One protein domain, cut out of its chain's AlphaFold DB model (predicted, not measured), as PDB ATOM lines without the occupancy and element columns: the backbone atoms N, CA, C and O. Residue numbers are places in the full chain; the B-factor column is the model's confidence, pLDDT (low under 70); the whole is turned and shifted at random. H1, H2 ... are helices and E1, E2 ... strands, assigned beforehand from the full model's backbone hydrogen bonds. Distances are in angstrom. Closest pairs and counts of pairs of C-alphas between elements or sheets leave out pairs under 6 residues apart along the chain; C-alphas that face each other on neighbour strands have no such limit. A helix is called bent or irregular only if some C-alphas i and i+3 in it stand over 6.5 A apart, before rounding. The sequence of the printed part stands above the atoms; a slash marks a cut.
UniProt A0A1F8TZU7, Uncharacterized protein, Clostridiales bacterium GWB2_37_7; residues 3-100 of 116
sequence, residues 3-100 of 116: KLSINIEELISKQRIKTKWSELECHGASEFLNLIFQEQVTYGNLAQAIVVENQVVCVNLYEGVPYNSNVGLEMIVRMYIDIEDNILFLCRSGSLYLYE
ATOM      1  N   LYS A   3      25.842  10.610 -87.400       92.62
ATOM      2  CA  LYS A   3      24.796  10.219 -86.446       92.62
ATOM      3  C   LYS A   3      25.388  10.124 -85.043       92.62
ATOM      4  O   LYS A   3      26.305   9.341 -84.821       92.62
ATOM      5  N   LEU A   4      24.796  10.834 -84.090       93.50
ATOM      6  CA  LEU A   4      25.183  10.753 -82.689       93.50
ATOM      7  C   LEU A   4      24.505   9.563 -81.993       93.50
ATOM      8  O   LEU A   4      23.364   9.204 -82.287       93.50
ATOM      9  N   SER A   5      25.212   8.955 -81.039       93.06
ATOM     10  CA  SER A   5      24.696   7.871 -80.184       93.06
ATOM     11  C   SER A   5      23.870   8.369 -78.989       93.06
ATOM     12  O   SER A   5      23.298   7.563 -78.259       93.06
ATOM     13  N   ILE A   6      23.805   9.686 -78.802       93.31
ATOM     14  CA  ILE A   6      23.080  10.384 -77.735       93.31
ATOM     15  C   ILE A   6      21.799  11.028 -78.278       93.31
ATOM     16  O   ILE A   6      21.677  11.266 -79.481       93.31
ATOM     17  N   ASN A   7      20.854  11.338 -77.389       93.44
ATOM     18  CA  ASN A   7      19.626  12.059 -77.736       93.44
ATOM     19  C   ASN A   7      19.713  13.554 -77.387       93.44
ATOM     20  O   ASN A   7      20.660  14.023 -76.747       93.44
ATOM     21  N   ILE A   8      18.712  14.315 -77.832       94.75
ATOM     22  CA  ILE A   8      18.677  15.763 -77.627       94.75
ATOM     23  C   ILE A   8      18.441  16.128 -76.155       94.75
ATOM     24  O   ILE A   8      19.022  17.092 -75.662       94.75
ATOM     25  N   GLU A   9      17.649  15.345 -75.421       94.19
ATOM     26  CA  GLU A   9      17.356  15.577 -74.005       94.19
ATOM     27  C   GLU A   9      18.622  15.496 -73.148       94.19
ATOM     28  O   GLU A   9      18.826  16.319 -72.252       94.19
ATOM     29  N   GLU A  10      19.506  14.544 -73.445       95.19
ATOM     30  CA  GLU A  10      20.794  14.399 -72.782       95.19
ATOM     31  C   GLU A  10      21.678  15.627 -73.032       95.19
ATOM     32  O   GLU A  10      22.243  16.171 -72.081       95.19
ATOM     33  N   LEU A  11      21.740  16.129 -74.271       94.38
ATOM     34  CA  LEU A  11      22.481  17.353 -74.596       94.38
ATOM     35  C   LEU A  11      21.921  18.590 -73.889       94.38
ATOM     36  O   LEU A  11      22.697  19.399 -73.374       94.38
ATOM     37  N   ILE A  12      20.594  18.719 -73.815       94.25
ATOM     38  CA  ILE A  12      19.929  19.805 -73.082       94.25
ATOM     39  C   ILE A  12      20.270  19.717 -71.590       94.25
ATOM     40  O   ILE A  12      20.690  20.711 -70.997       94.25
ATOM     41  N   SER A  13      20.168  18.530 -70.979       94.00
ATOM     42  CA  SER A  13      20.490  18.335 -69.556       94.00
ATOM     43  C   SER A  13      21.953  18.649 -69.224       94.00
ATOM     44  O   SER A  13      22.250  19.179 -68.154       94.00
ATOM     45  N   LYS A  14      22.858  18.378 -70.170       94.94
ATOM     46  CA  LYS A  14      24.290  18.683 -70.084       94.94
ATOM     47  C   LYS A  14      24.627  20.126 -70.466       94.94
ATOM     48  O   LYS A  14      25.804  20.469 -70.482       94.94
ATOM     49  N   GLN A  15      23.628  20.958 -70.771       93.38
ATOM     50  CA  GLN A  15      23.790  22.355 -71.190       93.38
ATOM     51  C   GLN A  15      24.716  22.519 -72.406       93.38
ATOM     52  O   GLN A  15      25.440  23.503 -72.519       93.38
ATOM     53  N   ARG A  16      24.692  21.550 -73.329       94.62
ATOM     54  CA  ARG A  16      25.482  21.603 -74.569       94.62
ATOM     55  C   ARG A  16      24.754  22.279 -75.726       94.62
ATOM     56  O   ARG A  16      25.345  22.444 -76.779       94.62
ATOM     57  N   ILE A  17      23.501  22.691 -75.538       96.06
ATOM     58  CA  ILE A  17      22.708  23.408 -76.543       96.06
ATOM     59  C   ILE A  17      22.607  24.881 -76.161       96.06
ATOM     60  O   ILE A  17      22.361  25.202 -74.994       96.06
ATOM     61  N   LYS A  18      22.743  25.784 -77.136       94.88
ATOM     62  CA  LYS A  18      22.571  27.217 -76.896       94.88
ATOM     63  C   LYS A  18      21.137  27.546 -76.477       94.88
ATOM     64  O   LYS A  18      20.153  27.162 -77.107       94.88
ATOM     65  N   THR A  19      21.028  28.328 -75.409       95.50
ATOM     66  CA  THR A  19      19.751  28.819 -74.864       95.50
ATOM     67  C   THR A  19      19.364  30.197 -75.395       95.50
ATOM     68  O   THR A  19      18.264  30.678 -75.134       95.50
ATOM     69  N   LYS A  20      20.270  30.848 -76.132       94.19
ATOM     70  CA  LYS A  20      20.082  32.151 -76.772       94.19
ATOM     71  C   LYS A  20      20.871  32.184 -78.069       94.19
ATOM     72  O   LYS A  20      22.026  31.770 -78.067       94.19
ATOM     73  N   TRP A  21      20.257  32.710 -79.119       92.69
ATOM     74  CA  TRP A  21      20.913  33.016 -80.385       92.69
ATOM     75  C   TRP A  21      20.940  34.532 -80.568       92.69
ATOM     76  O   TRP A  21      19.999  35.242 -80.203       92.69
ATOM     77  N   SER A  22      22.043  35.025 -81.102       91.00
ATOM     78  CA  SER A  22      22.181  36.356 -81.667       91.00
ATOM     79  C   SER A  22      21.299  36.507 -82.905       91.00
ATOM     80  O   SER A  22      20.878  35.535 -83.530       91.00
ATOM     81  N   GLU A  23      21.047  37.752 -83.296       87.38
ATOM     82  CA  GLU A  23      20.336  38.059 -84.539       87.38
ATOM     83  C   GLU A  23      21.042  37.443 -85.760       87.38
ATOM     84  O   GLU A  23      20.386  36.888 -86.641       87.38
ATOM     85  N   LEU A  24      22.380  37.447 -85.767       87.50
ATOM     86  CA  LEU A  24      23.174  36.842 -86.833       87.50
ATOM     87  C   LEU A  24      22.986  35.322 -86.905       87.50
ATOM     88  O   LEU A  24      22.817  34.794 -87.997       87.50
ATOM     89  N   GLU A  25      22.969  34.626 -85.767       91.19
ATOM     90  CA  GLU A  25      22.691  33.183 -85.717       91.19
ATOM     91  C   GLU A  25      21.266  32.877 -86.195       91.19
ATOM     92  O   GLU A  25      21.066  31.933 -86.954       91.19
ATOM     93  N   CYS A  26      20.279  33.699 -85.827       88.44
ATOM     94  CA  CYS A  26      18.900  33.550 -86.291       88.44
ATOM     95  C   CYS A  26      18.781  33.665 -87.821       88.44
ATOM     96  O   CYS A  26      18.152  32.823 -88.463       88.44
ATOM     97  N   HIS A  27      19.391  34.692 -88.415       86.88
ATOM     98  CA  HIS A  27      19.392  34.861 -89.869       86.88
ATOM     99  C   HIS A  27      20.230  33.786 -90.566       86.88
ATOM    100  O   HIS A  27      19.765  33.171 -91.524       86.88
ATOM    101  N   GLY A  28      21.427  33.513 -90.047       87.00
ATOM    102  CA  GLY A  28      22.346  32.513 -90.581       87.00
ATOM    103  C   GLY A  28      21.738  31.116 -90.600       87.00
ATOM    104  O   GLY A  28      21.827  30.438 -91.614       87.00
ATOM    105  N   ALA A  29      21.033  30.721 -89.537       88.25
ATOM    106  CA  ALA A  29      20.300  29.461 -89.453       88.25
ATOM    107  C   ALA A  29      19.296  29.283 -90.604       88.25
ATOM    108  O   ALA A  29      19.215  28.209 -91.199       88.25
ATOM    109  N   SER A  30      18.543  30.338 -90.927       84.44
ATOM    110  CA  SER A  30      17.539  30.297 -91.990       84.44
ATOM    111  C   SER A  30      18.170  30.107 -93.369       84.44
ATOM    112  O   SER A  30      17.724  29.260 -94.144       84.44
ATOM    113  N   GLU A  31      19.218  30.878 -93.658       83.62
ATOM    114  CA  GLU A  31      19.946  30.807 -94.928       83.62
ATOM    115  C   GLU A  31      20.691  29.480 -95.078       83.62
ATOM    116  O   GLU A  31      20.623  28.840 -96.124       83.62
ATOM    117  N   PHE A  32      21.336  29.018 -94.009       85.50
ATOM    118  CA  PHE A  32      22.037  27.739 -93.959       85.50
ATOM    119  C   PHE A  32      21.120  26.559 -94.298       85.50
ATOM    120  O   PHE A  32      21.481  25.711 -95.113       85.50
ATOM    121  N   LEU A  33      19.914  26.522 -93.725       87.06
ATOM    122  CA  LEU A  33      18.923  25.481 -94.006       87.06
ATOM    123  C   LEU A  33      18.496  25.478 -95.476       87.06
ATOM    124  O   LEU A  33      18.435  24.414 -96.092       87.06
ATOM    125  N   ASN A  34      18.242  26.658 -96.045       80.44
ATOM    126  CA  ASN A  34      17.892  26.776 -97.458       80.44
ATOM    127  C   ASN A  34      19.044  26.343 -98.371       80.44
ATOM    128  O   ASN A  34      18.773  25.746 -99.404       80.44
ATOM    129  N   LEU A  35      20.301  26.598 -97.990       80.38
ATOM    130  CA  LEU A  35      21.477  26.184 -98.757       80.38
ATOM    131  C   LEU A  35      21.698  24.670 -98.713       80.38
ATOM    132  O   LEU A  35      21.771  24.032 -99.759       80.38
ATOM    133  N   ILE A  36      21.767  24.074 -97.518       82.69
ATOM    134  CA  ILE A  36      22.063  22.637 -97.378       82.69
ATOM    135  C   ILE A  36      20.971  21.766 -98.001       82.69
ATOM    136  O   ILE A  36      21.257  20.692 -98.530       82.69
ATOM    137  N   PHE A  37      19.719  22.208 -97.933       80.69
ATOM    138  CA  PHE A  37      18.578  21.411 -98.367       80.69
ATOM    139  C   PHE A  37      17.936  21.924 -99.656       80.69
ATOM    140  O   PHE A  37      16.853  21.466-100.016       80.69
ATOM    141  N   GLN A  38      18.610  22.817-100.388       74.38
ATOM    142  CA  GLN A  38      18.070  23.446-101.595       74.38
ATOM    143  C   GLN A  38      17.574  22.422-102.622       74.38
ATOM    144  O   GLN A  38      16.490  22.569-103.179       74.38
ATOM    145  N   GLU A  39      18.342  21.353-102.847       72.19
ATOM    146  CA  GLU A  39      18.003  20.301-103.816       72.19
ATOM    147  C   GLU A  39      16.793  19.450-103.396       72.19
ATOM    148  O   GLU A  39      16.189  18.761-104.218       72.19
ATOM    149  N   GLN A  40      16.433  19.483-102.112       69.31
ATOM    150  CA  GLN A  40      15.342  18.695-101.540       69.31
ATOM    151  C   GLN A  40      14.030  19.485-101.484       69.31
ATOM    152  O   GLN A  40      12.974  18.898-101.237       69.31
ATOM    153  N   VAL A  41      14.070  20.791-101.760       63.84
ATOM    154  CA  VAL A  41      12.887  21.650-101.826       63.84
ATOM    155  C   VAL A  41      12.526  21.880-103.286       63.84
ATOM    156  O   VAL A  41      13.186  22.616-104.012       63.84
ATOM    157  N   THR A  42      11.459  21.223-103.744       54.44
ATOM    158  CA  THR A  42      11.086  21.226-105.167       54.44
ATOM    159  C   THR A  42      10.661  22.617-105.653       54.44
ATOM    160  O   THR A  42      10.923  22.948-106.805       54.44
ATOM    161  N   TYR A  43      10.050  23.440-104.785       51.16
ATOM    162  CA  TYR A  43       9.679  24.835-105.052       51.16
ATOM    163  C   TYR A  43       9.501  25.620-103.735       51.16
ATOM    164  O   TYR A  43       8.597  25.308-102.965       51.16
ATOM    165  N   GLY A  44      10.301  26.668-103.500       60.12
ATOM    166  CA  GLY A  44      10.120  27.614-102.384       60.12
ATOM    167  C   GLY A  44      11.171  27.526-101.272       60.12
ATOM    168  O   GLY A  44      12.166  26.823-101.404       60.12
ATOM    169  N   ASN A  45      10.951  28.281-100.192       66.19
ATOM    170  CA  ASN A  45      11.775  28.234 -98.980       66.19
ATOM    171  C   ASN A  45      11.242  27.162 -98.028       66.19
ATOM    172  O   ASN A  45      10.036  26.903 -98.001       66.19
ATOM    173  N   LEU A  46      12.115  26.606 -97.189       80.88
ATOM    174  CA  LEU A  46      11.681  25.733 -96.103       80.88
ATOM    175  C   LEU A  46      10.737  26.479 -95.153       80.88
ATOM    176  O   LEU A  46      11.064  27.547 -94.632       80.88
ATOM    177  N   ALA A  47       9.557  25.902 -94.909       86.31
ATOM    178  CA  ALA A  47       8.622  26.415 -93.917       86.31
ATOM    179  C   ALA A  47       9.201  26.196 -92.513       86.31
ATOM    180  O   ALA A  47       9.129  25.097 -91.954       86.31
ATOM    181  N   GLN A  48       9.777  27.257 -91.949       90.62
ATOM    182  CA  GLN A  48      10.532  27.192 -90.707       90.62
ATOM    183  C   GLN A  48      10.257  28.373 -89.780       90.62
ATOM    184  O   GLN A  48       9.914  29.468 -90.225       90.62
ATOM    185  N   ALA A  49      10.430  28.150 -88.480       93.44
ATOM    186  CA  ALA A  49      10.362  29.201 -87.474       93.44
ATOM    187  C   ALA A  49      11.379  28.952 -86.365       93.44
ATOM    188  O   ALA A  49      11.563  27.819 -85.926       93.44
ATOM    189  N   ILE A  50      11.995  30.026 -85.877       94.62
ATOM    190  CA  ILE A  50      12.797  29.974 -84.657       94.62
ATOM    191  C   ILE A  50      11.841  29.978 -83.472       94.62
ATOM    192  O   ILE A  50      10.983  30.856 -83.351       94.62
ATOM    193  N   VAL A  51      11.986  28.990 -82.602       95.38
ATOM    194  CA  VAL A  51      11.163  28.810 -81.412       95.38
ATOM    195  C   VAL A  51      12.049  28.599 -80.191       95.38
ATOM    196  O   VAL A  51      13.217  28.223 -80.295       95.38
ATOM    197  N   VAL A  52      11.473  28.849 -79.018       94.25
ATOM    198  CA  VAL A  52      12.087  28.497 -77.738       94.25
ATOM    199  C   VAL A  52      11.288  27.352 -77.143       94.25
ATOM    200  O   VAL A  52      10.121  27.520 -76.794       94.25
ATOM    201  N   GLU A  53      11.919  26.194 -77.004       89.25
ATOM    202  CA  GLU A  53      11.331  25.017 -76.373       89.25
ATOM    203  C   GLU A  53      12.271  24.501 -75.292       89.25
ATOM    204  O   GLU A  53      13.477  24.451 -75.492       89.25
ATOM    205  N   ASN A  54      11.739  24.120 -74.128       86.88
ATOM    206  CA  ASN A  54      12.552  23.626 -73.007       86.88
ATOM    207  C   ASN A  54      13.739  24.547 -72.652       86.88
ATOM    208  O   ASN A  54      14.805  24.076 -72.272       86.88
ATOM    209  N   GLN A  55      13.539  25.867 -72.763       89.38
ATOM    210  CA  GLN A  55      14.552  26.906 -72.520       89.38
ATOM    211  C   GLN A  55      15.743  26.906 -73.499       89.38
ATOM    212  O   GLN A  55      16.702  27.643 -73.275       89.38
ATOM    213  N   VAL A  56      15.685  26.135 -74.589       94.12
ATOM    214  CA  VAL A  56      16.668  26.179 -75.681       94.12
ATOM    215  C   VAL A  56      16.066  26.796 -76.935       94.12
ATOM    216  O   VAL A  56      14.861  26.689 -77.172       94.12
ATOM    217  N   VAL A  57      16.902  27.463 -77.730       95.31
ATOM    218  CA  VAL A  57      16.493  28.011 -79.030       95.31
ATOM    219  C   VAL A  57      16.703  26.940 -80.094       95.31
ATOM    220  O   VAL A  57      17.730  26.258 -80.102       95.31
ATOM    221  N   CYS A  58      15.735  26.786 -80.991       96.62
ATOM    222  CA  CYS A  58      15.859  25.913 -82.149       96.62
ATOM    223  C   CYS A  58      15.076  26.450 -83.346       96.62
ATOM    224  O   CYS A  58      14.171  27.272 -83.199       96.62
ATOM    225  N   VAL A  59      15.400  25.954 -84.539       96.00
ATOM    226  CA  VAL A  59      14.525  26.080 -85.704       96.00
ATOM    227  C   VAL A  59      13.609  24.870 -85.754       96.00
ATOM    228  O   VAL A  59      14.073  23.729 -85.755       96.00
ATOM    229  N   ASN A  60      12.308  25.115 -85.833       95.75
ATOM    230  CA  ASN A  60      11.304  24.112 -86.135       95.75
ATOM    231  C   ASN A  60      11.025  24.092 -87.644       95.75
ATOM    232  O   ASN A  60      10.714  25.135 -88.219       95.75
ATOM    233  N   LEU A  61      11.105  22.913 -88.261       93.19
ATOM    234  CA  LEU A  61      10.827  22.676 -89.680       93.19
ATOM    235  C   LEU A  61       9.443  22.027 -89.790       93.19
ATOM    236  O   LEU A  61       9.294  20.834 -89.528       93.19
ATOM    237  N   TYR A  62       8.413  22.803 -90.140       87.75
ATOM    238  CA  TYR A  62       7.014  22.372 -89.994       87.75
ATOM    239  C   TYR A  62       6.659  21.142 -90.836       87.75
ATOM    240  O   TYR A  62       5.995  20.227 -90.350       87.75
ATOM    241  N   GLU A  63       7.124  21.102 -92.081       86.06
ATOM    242  CA  GLU A  63       6.900  19.965 -92.984       86.06
ATOM    243  C   GLU A  63       7.990  18.890 -92.836       86.06
ATOM    244  O   GLU A  63       7.801  17.731 -93.211       86.06
ATOM    245  N   GLY A  64       9.094  19.256 -92.180       90.12
ATOM    246  CA  GLY A  64      10.329  18.492 -92.130       90.12
ATOM    247  C   GLY A  64      11.058  18.457 -93.474       90.12
ATOM    248  O   GLY A  64      10.523  18.836 -94.512       90.12
ATOM    249  N   VAL A  65      12.301  17.988 -93.448       89.62
ATOM    250  CA  VAL A  65      13.150  17.856 -94.634       89.62
ATOM    251  C   VAL A  65      13.588  16.402 -94.782       89.62
ATOM    252  O   VAL A  65      14.132  15.838 -93.825       89.62
ATOM    253  N   PRO A  66      13.340  15.759 -95.937       88.69
ATOM    254  CA  PRO A  66      13.795  14.397 -96.169       88.69
ATOM    255  C   PRO A  66      15.321  14.365 -96.299       88.69
ATOM    256  O   PRO A  66      15.897  15.059 -97.128       88.69
ATOM    257  N   TYR A  67      15.973  13.510 -95.518       84.44
ATOM    258  CA  TYR A  67      17.419  13.319 -95.545       84.44
ATOM    259  C   TYR A  67      17.751  11.843 -95.739       84.44
ATOM    260  O   TYR A  67      17.356  10.988 -94.942       84.44
ATOM    261  N   ASN A  68      18.482  11.525 -96.806       84.44
ATOM    262  CA  ASN A  68      18.910  10.158 -97.073       84.44
ATOM    263  C   ASN A  68      20.189   9.857 -96.283       84.44
ATOM    264  O   ASN A  68      21.289  10.214 -96.699       84.44
ATOM    265  N   SER A  69      20.039   9.236 -95.114       79.75
ATOM    266  CA  SER A  69      21.166   8.895 -94.251       79.75
ATOM    267  C   SER A  69      21.757   7.526 -94.604       79.75
ATOM    268  O   SER A  69      21.106   6.687 -95.225       79.75
ATOM    269  N   ASN A  70      22.959   7.239 -94.100       74.06
ATOM    270  CA  ASN A  70      23.616   5.934 -94.273       74.06
ATOM    271  C   ASN A  70      22.821   4.752 -93.682       74.06
ATOM    272  O   ASN A  70      23.116   3.600 -93.991       74.06
ATOM    273  N   VAL A  71      21.836   5.023 -92.818       74.81
ATOM    274  CA  VAL A  71      20.974   4.014 -92.182       74.81
ATOM    275  C   VAL A  71      19.552   3.989 -92.755       74.81
ATOM    276  O   VAL A  71      18.741   3.178 -92.317       74.81
ATOM    277  N   GLY A  72      19.248   4.846 -93.737       83.56
ATOM    278  CA  GLY A  72      17.943   4.940 -94.390       83.56
ATOM    279  C   GLY A  72      17.418   6.373 -94.508       83.56
ATOM    280  O   GLY A  72      18.049   7.333 -94.058       83.56
ATOM    281  N   LEU A  73      16.235   6.501 -95.115       87.25
ATOM    282  CA  LEU A  73      15.534   7.774 -95.246       87.25
ATOM    283  C   LEU A  73      15.034   8.246 -93.876       87.25
ATOM    284  O   LEU A  73      14.217   7.584 -93.238       87.25
ATOM    285  N   GLU A  74      15.508   9.410 -93.462       90.50
ATOM    286  CA  GLU A  74      15.107  10.111 -92.249       90.50
ATOM    287  C   GLU A  74      14.377  11.408 -92.617       90.50
ATOM    288  O   GLU A  74      14.440  11.890 -93.749       90.50
ATOM    289  N   MET A  75      13.671  11.989 -91.648       92.38
ATOM    290  CA  MET A  75      13.001  13.278 -91.819       92.38
ATOM    291  C   MET A  75      13.436  14.226 -90.714       92.38
ATOM    292  O   MET A  75      13.049  14.041 -89.562       92.38
ATOM    293  N   ILE A  76      14.247  15.221 -91.057       93.94
ATOM    294  CA  ILE A  76      14.725  16.249 -90.132       93.94
ATOM    295  C   ILE A  76      13.559  17.179 -89.809       93.94
ATOM    296  O   ILE A  76      12.881  17.656 -90.711       93.94
ATOM    297  N   VAL A  77      13.303  17.421 -88.527       95.31
ATOM    298  CA  VAL A  77      12.183  18.258 -88.062       95.31
ATOM    299  C   VAL A  77      12.642  19.450 -87.236       95.31
ATOM    300  O   VAL A  77      11.894  20.414 -87.103       95.31
ATOM    301  N   ARG A  78      13.858  19.412 -86.678       96.44
ATOM    302  CA  ARG A  78      14.416  20.531 -85.915       96.44
ATOM    303  C   ARG A  78      15.905  20.692 -86.141       96.44
ATOM    304  O   ARG A  78      16.606  19.711 -86.389       96.44
ATOM    305  N   MET A  79      16.363  21.925 -85.975       96.25
ATOM    306  CA  MET A  79      17.769  22.298 -85.982       96.25
ATOM    307  C   MET A  79      18.121  23.052 -84.696       96.25
ATOM    308  O   MET A  79      17.405  23.971 -84.301       96.25
ATOM    309  N   TYR A  80      19.229  22.687 -84.066       96.31
ATOM    310  CA  TYR A  80      19.788  23.347 -82.889       96.31
ATOM    311  C   TYR A  80      21.209  23.832 -83.193       96.31
ATOM    312  O   TYR A  80      21.856  23.303 -84.094       96.31
ATOM    313  N   ILE A  81      21.689  24.799 -82.410       94.88
ATOM    314  CA  ILE A  81      23.098  25.203 -82.383       94.88
ATOM    315  C   ILE A  81      23.648  24.787 -81.022       94.88
ATOM    316  O   ILE A  81      23.050  25.103 -79.982       94.88
ATOM    317  N   ASP A  82      24.737  24.032 -81.024       93.38
ATOM    318  CA  ASP A  82      25.415  23.637 -79.798       93.38
ATOM    319  C   ASP A  82      26.350  24.752 -79.289       93.38
ATOM    320  O   ASP A  82      26.512  25.806 -79.905       93.38
ATOM    321  N   ILE A  83      26.916  24.576 -78.098       92.12
ATOM    322  CA  ILE A  83      27.805  25.583 -77.490       92.12
ATOM    323  C   ILE A  83      29.147  25.756 -78.220       92.12
ATOM    324  O   ILE A  83      29.849  26.723 -77.937       92.12
ATOM    325  N   GLU A  84      29.489  24.834 -79.117       91.12
ATOM    326  CA  GLU A  84      30.684  24.840 -79.967       91.12
ATOM    327  C   GLU A  84      30.362  25.368 -81.376       91.12
ATOM    328  O   GLU A  84      31.176  25.240 -82.280       91.12
ATOM    329  N   ASP A  85      29.187  25.983 -81.562       89.12
ATOM    330  CA  ASP A  85      28.732  26.538 -82.840       89.12
ATOM    331  C   ASP A  85      28.498  25.501 -83.950       89.12
ATOM    332  O   ASP A  85      28.324  25.852 -85.122       89.12
ATOM    333  N   ASN A  86      28.385  24.222 -83.589       91.31
ATOM    334  CA  ASN A  86      27.977  23.179 -84.516       91.31
ATOM    335  C   ASN A  86      26.459  23.127 -84.662       91.31
ATOM    336  O   ASN A  86      25.693  23.521 -83.772       91.31
ATOM    337  N   ILE A  87      26.014  22.563 -85.785       93.69
ATOM    338  CA  ILE A  87      24.597  22.391 -86.072       93.69
ATOM    339  C   ILE A  87      24.162  20.965 -85.751       93.69
ATOM    340  O   ILE A  87      24.762  19.984 -86.184       93.69
ATOM    341  N   LEU A  88      23.063  20.849 -85.016       95.75
ATOM    342  CA  LEU A  88      22.448  19.578 -84.661       95.75
ATOM    343  C   LEU A  88      21.088  19.447 -85.330       95.75
ATOM    344  O   LEU A  88      20.206  20.281 -85.135       95.75
ATOM    345  N   PHE A  89      20.884  18.356 -86.054       95.75
ATOM    346  CA  PHE A  89      19.632  18.038 -86.724       95.75
ATOM    347  C   PHE A  89      18.918  16.897 -86.016       95.75
ATOM    348  O   PHE A  89      19.430  15.780 -85.934       95.75
ATOM    349  N   LEU A  90      17.713  17.171 -85.523       96.31
ATOM    350  CA  LEU A  90      16.848  16.167 -84.917       96.31
ATOM    351  C   LEU A  90      15.856  15.650 -85.955       96.31
ATOM    352  O   LEU A  90      15.088  16.418 -86.545       96.31
ATOM    353  N   CYS A  91      15.842  14.336 -86.141       94.88
ATOM    354  CA  CYS A  91      14.894  13.650 -87.002       94.88
ATOM    355  C   CYS A  91      13.606  13.291 -86.256       94.88
ATOM    356  O   CYS A  91      13.592  13.114 -85.039       94.88
ATOM    357  N   ARG A  92      12.513  13.107 -87.002       94.06
ATOM    358  CA  ARG A  92      11.209  12.671 -86.477       94.06
ATOM    359  C   ARG A  92      11.287  11.325 -85.746       94.06
ATOM    360  O   ARG A  92      10.485  11.072 -84.855       94.06
ATOM    361  N   SER A  93      12.246  10.478 -86.115       92.88
ATOM    362  CA  SER A  93      12.553   9.202 -85.457       92.88
ATOM    363  C   SER A  93      13.196   9.353 -84.071       92.88
ATOM    364  O   SER A  93      13.301   8.369 -83.344       92.88
ATOM    365  N   GLY A  94      13.654  10.557 -83.713       93.69
ATOM    366  CA  GLY A  94      14.488  10.818 -82.540       93.69
ATOM    367  C   GLY A  94      15.990  10.676 -82.804       93.69
ATOM    368  O   GLY A  94      16.785  11.002 -81.927       93.69
ATOM    369  N   SER A  95      16.399  10.224 -83.999       94.56
ATOM    370  CA  SER A  95      17.810  10.226 -84.402       94.56
ATOM    371  C   SER A  95      18.362  11.655 -84.395       94.56
ATOM    372  O   SER A  95      17.711  12.579 -84.885       94.56
ATOM    373  N   LEU A  96      19.580  11.821 -83.881       95.81
ATOM    374  CA  LEU A  96      20.278  13.100 -83.839       95.81
ATOM    375  C   LEU A  96      21.522  13.045 -84.729       95.81
ATOM    376  O   LEU A  96      22.284  12.078 -84.674       95.81
ATOM    377  N   TYR A  97      21.724  14.085 -85.531       94.12
ATOM    378  CA  TYR A  97      22.868  14.209 -86.424       94.12
ATOM    379  C   TYR A  97      23.638  15.494 -86.146       94.12
ATOM    380  O   TYR A  97      23.032  16.544 -85.961       94.12
ATOM    381  N   LEU A  98      24.964  15.402 -86.152       93.12
ATOM    382  CA  LEU A  98      25.878  16.529 -86.042       93.12
ATOM    383  C   LEU A  98      26.368  16.951 -87.427       93.12
ATOM    384  O   LEU A  98      26.733  16.122 -88.271       93.12
ATOM    385  N   TYR A  99      26.380  18.256 -87.640       90.50
ATOM    386  CA  TYR A  99      27.073  18.932 -88.716       90.50
ATOM    387  C   TYR A  99      28.104  19.863 -88.077       90.50
ATOM    388  O   TYR A  99      27.745  20.876 -87.476       90.50
ATOM    389  N   GLU A 100      29.374  19.476 -88.175       87.62
ATOM    390  CA  GLU A 100      30.493  20.286 -87.701       87.62
ATOM    391  C   GLU A 100      30.667  21.495 -88.620       87.62
ATOM    392  O   GLU A 100      30.710  21.351 -89.845       87.62
TER     393      GLU A 100
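Overview. This is residues 3 to 100 of the 116 residues of an uncharacterized protein of Clostridiales bacterium GWB2_37_7 (UniProt A0A1F8TZU7). One strongly twisted sheet of five antiparallel strands, with E2 and E3 bent sharply partway along, has the long helix H2 packed along one face, while the short helix H1 only grazes the sheet near E2, E4 and E5. The printed part has 98 residues, with two named helices followed by five named strands, H1 H2 E1 E2 E3 E4 E5, and the sheet has its strands in chain order, E1 E2 E3 E4 E5. The class is mixed, helices and strands. The whole is compact, with a radius of gyration of the C-alphas of 12.8 A, and its C-alphas span 36 by 32 by 21 A.

Along the chain. The longest strand is E2, residues 56 to 69, 25.8 A from first to last C-alpha; it bends by 93 degrees at residue 63. E3, residues 72 to 81, measures 24.1 A and bends by 70 degrees at residue 77. E1 is residues 48 to 53, 14.5 A; E4 is residues 87 to 91, 13.1 A; E5 is residues 96 to 99, 10.2 A, ending with C-alpha 99 at (27.073, 18.932, -88.716). H2, residues 23 to 36, is 20.1 A long and begins with C-alpha 23 at (20.336, 38.059, -84.539). H1, residues 8 to 13, is 8.7 A long and begins with C-alpha 8 at (18.677, 15.763, -77.627).

Arrangement. The five strands form a meander, each strand the antiparallel neighbour of the one before, and each successive pair is a hairpin. E1 and E5 are the edge strands. Between E1 and E2, N 51 and O 58 are 2.8 A apart, within hydrogen-bond range. Between E2 and E3, N 59 and O 79 are 2.8 A apart before the bend of E2, and N 67 and O 74 are 2.8 A apart after it. Between E3 and E4, N 80 and O 88 are 2.8 A apart; between E4 and E5, N 89 and O 97 are 2.8 A apart. H2 is on one face of the sheet, making two layers, a helix on one face of a sheet, at a height over the sheet of 9.2 A. It lies over E2 and runs along the strands, at 7 degrees to E2 on the local plane. The closest C-alphas of H2 and E1 are those of Cys 26 and Ile 50, 7.3 A apart. H2 and E3 are near each other. H1 only grazes the sheet with its residues 8 to 12; its closest C-alpha to E5 is that of Ile 8, 6.9 A from that of Leu 96. H1 and H2 are apart. Every O i to N i+4 pair is within hydrogen-bond range in H1, and 9 of 10 are in H2.

Size, cuts and confidence. The two C-alphas farthest apart are those of Lys 14 and Tyr 43, 38.4 A. The printed part, residues 3 to 100, has no cut. The link from H2 to E1, with 11 residues, is long, and residues 40 to 45 in it have pLDDT under 70; the mean pLDDT of the printed part is 88.6.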